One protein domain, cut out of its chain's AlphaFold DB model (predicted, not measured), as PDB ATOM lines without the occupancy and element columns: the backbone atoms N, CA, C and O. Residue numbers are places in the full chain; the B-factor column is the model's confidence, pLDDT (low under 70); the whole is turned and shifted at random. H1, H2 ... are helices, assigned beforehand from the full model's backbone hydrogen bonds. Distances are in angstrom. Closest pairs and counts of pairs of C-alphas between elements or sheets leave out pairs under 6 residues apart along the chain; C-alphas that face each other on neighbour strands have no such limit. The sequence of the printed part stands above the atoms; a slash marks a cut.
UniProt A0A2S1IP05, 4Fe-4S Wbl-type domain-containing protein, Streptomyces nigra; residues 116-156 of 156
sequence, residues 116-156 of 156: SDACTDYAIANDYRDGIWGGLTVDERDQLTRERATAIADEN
ATOM      1  N   SER A 116     257.885 282.519 328.017       87.69
ATOM      2  CA  SER A 116     258.470 281.821 326.866       87.69
ATOM      3  C   SER A 116     257.457 281.637 325.738       87.69
ATOM      4  O   SER A 116     257.751 282.025 324.612       87.69
ATOM      5  N   ASP A 117     256.234 281.204 326.058       86.00
ATOM      6  CA  ASP A 117     255.165 281.009 325.069       86.00
ATOM      7  C   ASP A 117     254.776 282.322 324.372       86.00
ATOM      8  O   ASP A 117     254.804 282.418 323.147       86.00
ATOM      9  N   ALA A 118     254.508 283.376 325.150       87.44
ATOM     10  CA  ALA A 118     254.154 284.689 324.610       87.44
ATOM     11  C   ALA A 118     255.291 285.305 323.770       87.44
ATOM     12  O   ALA A 118     255.038 285.980 322.773       87.44
ATOM     13  N   CYS A 119     256.546 285.066 324.159       89.38
ATOM     14  CA  CYS A 119     257.733 285.506 323.431       89.38
ATOM     15  C   CYS A 119     257.864 284.777 322.086       89.38
ATOM     16  O   CYS A 119     258.127 285.408 321.062       89.38
ATOM     17  N   THR A 120     257.623 283.464 322.066       87.75
ATOM     18  CA  THR A 120     257.585 282.671 320.833       87.75
ATOM     19  C   THR A 120     256.454 283.120 319.912       87.75
ATOM     20  O   THR A 120     256.699 283.348 318.727       87.75
ATOM     21  N   ASP A 121     255.244 283.300 320.440       87.25
ATOM     22  CA  ASP A 121     254.087 283.727 319.652       87.25
ATOM     23  C   ASP A 121     254.307 285.116 319.040       87.25
ATOM     24  O   ASP A 121     254.030 285.326 317.857       87.25
ATOM     25  N   TYR A 122     254.893 286.045 319.800       87.81
ATOM     26  CA  TYR A 122     255.282 287.358 319.289       87.81
ATOM     27  C   TYR A 122     256.294 287.252 318.143       87.81
ATOM     28  O   TYR A 122     256.172 287.944 317.129       87.81
ATOM     29  N   ALA A 123     257.284 286.370 318.276       89.69
ATOM     30  CA  ALA A 123     258.324 286.207 317.274       89.69
ATOM     31  C   ALA A 123     257.798 285.583 315.970       89.69
ATOM     32  O   ALA A 123     258.252 285.962 314.892       89.69
ATOM     33  N   ILE A 124     256.822 284.672 316.059       85.94
ATOM     34  CA  ILE A 124     256.128 284.102 314.895       85.94
ATOM     35  C   ILE A 124     255.240 285.159 314.232       85.94
ATOM     36  O   ILE A 124     255.291 285.326 313.016       85.94
ATOM     37  N   ALA A 125     254.456 285.903 315.018       87.06
ATOM     38  CA  ALA A 125     253.528 286.907 314.499       87.06
ATOM     39  C   ALA A 125     254.228 288.040 313.728       87.06
ATOM     40  O   ALA A 125     253.656 288.585 312.787       87.06
ATOM     41  N   ASN A 126     255.462 288.376 314.112       86.69
ATOM     42  CA  ASN A 126     256.244 289.462 313.515       86.69
ATOM     43  C   ASN A 126     257.371 288.984 312.577       86.69
ATOM     44  O   ASN A 126     258.162 289.807 312.126       86.69
ATOM     45  N   ASP A 127     257.464 287.679 312.291       84.12
ATOM     46  CA  ASP A 127     258.530 287.073 311.469       84.12
ATOM     47  C   ASP A 127     259.955 287.436 311.941       84.12
ATOM     48  O   ASP A 127     260.872 287.660 311.151       84.12
ATOM     49  N   TYR A 128     260.172 287.490 313.260       85.62
ATOM     50  CA  TYR A 128     261.506 287.719 313.822       85.62
ATOM     51  C   TYR A 128     262.349 286.459 313.686       85.62
ATOM     52  O   TYR A 128     262.404 285.646 314.602       85.62
ATOM     53  N   ARG A 129     263.004 286.257 312.544       78.75
ATOM     54  CA  ARG A 129     263.784 285.039 312.274       78.75
ATOM     55  C   ARG A 129     265.177 285.045 312.888       78.75
ATOM     56  O   ARG A 129     265.756 283.980 312.998       78.75
ATOM     57  N   ASP A 130     265.669 286.178 313.367       78.62
ATOM     58  CA  ASP A 130     267.015 286.280 313.932       78.62
ATOM     59  C   ASP A 130     267.026 286.055 315.452       78.62
ATOM     60  O   ASP A 130     266.207 286.617 316.183       78.62
ATOM     61  N   GLY A 131     267.986 285.263 315.939       82.88
ATOM     62  CA  GLY A 131     268.207 285.021 317.369       82.88
ATOM     63  C   GLY A 131     267.254 284.009 318.020       82.88
ATOM     64  O   GLY A 131     266.509 283.288 317.351       82.88
ATOM     65  N   ILE A 132     267.311 283.941 319.355       85.44
ATOM     66  CA  ILE A 132     266.554 282.990 320.185       85.44
ATOM     67  C   ILE A 132     265.367 283.706 320.821       85.44
ATOM     68  O   ILE A 132     265.539 284.684 321.549       85.44
ATOM     69  N   TRP A 133     264.166 283.180 320.581       87.62
ATOM     70  CA  TRP A 133     262.910 283.738 321.084       87.62
ATOM     71  C   TRP A 133     262.133 282.665 321.843       87.62
ATOM     72  O   TRP A 133     261.797 281.620 321.286       87.62
ATOM     73  N   GLY A 134     261.870 282.904 323.130       86.44
ATOM     74  CA  GLY A 134     261.154 281.954 323.992       86.44
ATOM     75  C   GLY A 134     261.873 280.614 324.191       86.44
ATOM     76  O   GLY A 134     261.236 279.612 324.485       86.44
ATOM     77  N   GLY A 135     263.200 280.585 324.026       86.19
ATOM     78  CA  GLY A 135     264.005 279.363 324.137       86.19
ATOM     79  C   GLY A 135     264.037 278.509 322.876       86.19
ATOM     80  O   GLY A 135     264.590 277.418 322.916       86.19
ATOM     81  N   LEU A 136     263.482 279.006 321.769       84.25
ATOM     82  CA  LEU A 136     263.495 278.324 320.482       84.25
ATOM     83  C   LEU A 136     264.414 279.056 319.500       84.25
ATOM     84  O   LEU A 136     264.406 280.290 319.404       84.25
ATOM     85  N   THR A 137     265.184 278.278 318.751       86.19
ATOM     86  CA  THR A 137     265.949 278.727 317.583       86.19
ATOM     87  C   THR A 137     265.033 278.929 316.375       86.19
ATOM     88  O   THR A 137     263.831 278.650 316.398       86.19
ATOM     89  N   VAL A 138     265.596 279.456 315.291       83.94
ATOM     90  CA  VAL A 138     264.889 279.656 314.016       83.94
ATOM     91  C   VAL A 138     264.322 278.339 313.493       83.94
ATOM     92  O   VAL A 138     263.134 278.256 313.189       83.94
ATOM     93  N   ASP A 139     265.163 277.306 313.464       81.44
ATOM     94  CA  ASP A 139     264.802 275.988 312.951       81.44
ATOM     95  C   ASP A 139     263.707 275.327 313.796       81.44
ATOM     96  O   ASP A 139     262.777 274.726 313.255       81.44
ATOM     97  N   GLU A 140     263.772 275.474 315.121       83.69
ATOM     98  CA  GLU A 140     262.768 274.928 316.039       83.69
ATOM     99  C   GLU A 140     261.410 275.624 315.897       83.69
ATOM    100  O   GLU A 140     260.371 274.961 315.926       83.69
ATOM    101  N   ARG A 141     261.382 276.944 315.672       83.19
ATOM    102  CA  ARG A 141     260.127 277.675 315.413       83.19
ATOM    103  C   ARG A 141     259.523 277.336 314.056       83.19
ATOM    104  O   ARG A 141     258.300 277.199 313.943       83.19
ATOM    105  N   ASP A 142     260.359 277.160 313.038       81.62
ATOM    106  CA  ASP A 142     259.910 276.707 311.722       81.62
ATOM    107  C   ASP A 142     259.343 275.286 311.805       81.62
ATOM    108  O   ASP A 142     258.301 274.993 311.215       81.62
ATOM    109  N   GLN A 143     259.975 274.411 312.592       84.56
ATOM    110  CA  GLN A 143     259.465 273.072 312.858       84.56
ATOM    111  C   GLN A 143     258.112 273.108 313.577       84.56
ATOM    112  O   GLN A 143     257.172 272.471 313.104       84.56
ATOM    113  N   LEU A 144     257.976 273.909 314.636       82.12
ATOM    114  CA  LEU A 144     256.721 274.076 315.373       82.12
ATOM    115  C   LEU A 144     255.583 274.564 314.462       82.12
ATOM    116  O   LEU A 144     254.456 274.075 314.533       82.12
ATOM    117  N   THR A 145     255.879 275.510 313.571       81.19
ATOM    118  CA  THR A 145     254.905 276.029 312.602       81.19
ATOM    119  C   THR A 145     254.476 274.946 311.610       81.19
ATOM    120  O   THR A 145     253.285 274.816 311.317       81.19
ATOM    121  N   ARG A 146     255.421 274.131 311.120       83.06
ATOM    122  CA  ARG A 146     255.119 273.001 310.230       83.06
ATOM    123  C   ARG A 146     254.279 271.933 310.917       83.06
ATOM    124  O   ARG A 146     253.308 271.484 310.323       83.06
ATOM    125  N   GLU A 147     254.614 271.562 312.148       80.81
ATOM    126  CA  GLU A 147     253.867 270.563 312.922       80.81
ATOM    127  C   GLU A 147     252.426 271.005 313.183       80.81
ATOM    128  O   GLU A 147     251.491 270.228 312.984       80.81
ATOM    129  N   ARG A 148     252.230 272.280 313.545       82.62
ATOM    130  CA  ARG A 148     250.895 272.879 313.675       82.62
ATOM    131  C   ARG A 148     250.123 272.810 312.355       82.62
ATOM    132  O   ARG A 148     248.951 272.453 312.355       82.62
ATOM    133  N   ALA A 149     250.774 273.099 311.227       80.56
ATOM    134  CA  ALA A 149     250.141 273.030 309.912       80.56
ATOM    135  C   ALA A 149     249.779 271.594 309.491       80.56
ATOM    136  O   ALA A 149     248.716 271.385 308.910       80.56
ATOM    137  N   THR A 150     250.625 270.601 309.789       79.81
ATOM    138  CA  THR A 150     250.333 269.191 309.482       79.81
ATOM    139  C   THR A 150     249.233 268.628 310.372       79.81
ATOM    140  O   THR A 150     248.366 267.927 309.868       79.81
ATOM    141  N   ALA A 151     249.205 268.987 311.659       74.00
ATOM    142  CA  ALA A 151     248.144 268.558 312.571       74.00
ATOM    143  C   ALA A 151     246.756 269.042 312.112       74.00
ATOM    144  O   ALA A 151     245.791 268.293 312.184       74.00
ATOM    145  N   ILE A 152     246.667 270.262 311.570       77.06
ATOM    146  CA  ILE A 152     245.423 270.793 310.985       77.06
ATOM    147  C   ILE A 152     245.014 270.017 309.720       77.06
ATOM    148  O   ILE A 152     243.827 269.899 309.430       77.06
ATOM    149  N   ALA A 153     245.978 269.501 308.954       72.56
ATOM    150  CA  ALA A 153     245.713 268.791 307.704       72.56
ATOM    151  C   ALA A 153     245.236 267.344 307.907       72.56
ATOM    152  O   ALA A 153     244.482 266.857 307.075       72.56
ATOM    153  N   ASP A 154     245.654 266.670 308.983       64.19
ATOM    154  CA  ASP A 154     245.170 265.323 309.327       64.19
ATOM    155  C   ASP A 154     243.760 265.336 309.957       64.19
ATOM    156  O   ASP A 154     243.086 264.307 309.987       64.19
ATOM    157  N   GLU A 155     243.301 266.486 310.465       64.25
ATOM    158  CA  GLU A 155     241.988 266.636 311.115       64.25
ATOM    159  C   GLU A 155     240.844 267.000 310.136       64.25
ATOM    160  O   GLU A 155     239.688 267.084 310.553       64.25
ATOM    161  N   ASN A 156     241.131 267.191 308.840       56.25
ATOM    162  CA  ASN A 156     240.171 267.622 307.806       56.25
ATOM    163  C   ASN A 156     240.060 266.608 306.657       56.25
ATOM    164  O   ASN A 156     238.919 266.273 306.264       56.25
TER     165      ASN A 156
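Overview. This is residues 116 to 156 of the 156 residues of the protein "4Fe-4S Wbl-type domain-containing protein" of Streptomyces nigra (UniProt A0A2S1IP05). Look for the long helix H2, whose residues 146 to 154 stick out with residues 155 and 156 as an arm from a small body. That body holds the shorter helix H1, set crosswise to H2, the loop of residues 126 to 137, and the first residues of H2. The printed part has 41 residues, two named helices in the order H1, H2, and no named strand: all helix. It is only just loose, close to compact, with a radius of gyration of the C-alphas of 10.9 A, and elongated, spanning 33 by 18 by 15 A.

Along the chain. Find C-alpha 138 at (264.889, 279.656, 314.016); from there H2, residues 138 to 154, runs 24.8 A to C-alpha 154 at (245.170, 265.323, 309.327). H1, residues 116 to 125, starts at C-alpha 116 at (258.470, 281.821, 326.866).

Arrangement. H1 and H2 are close but not clearly touching; their closest C-alphas, of Ile 124 and Arg 141, are 7.6 A apart. Their lines are about perpendicular, at 80 degrees. In both, every O i to N i+4 pair is within hydrogen-bond range.

Size, cuts and confidence. The farthest C-alphas, of Gly 131 and Asn 156, are 34.4 A apart. The printed part has no cut. The link from H1 to H2 is long, 12 residues. Residues 154 to 156 have pLDDT under 70.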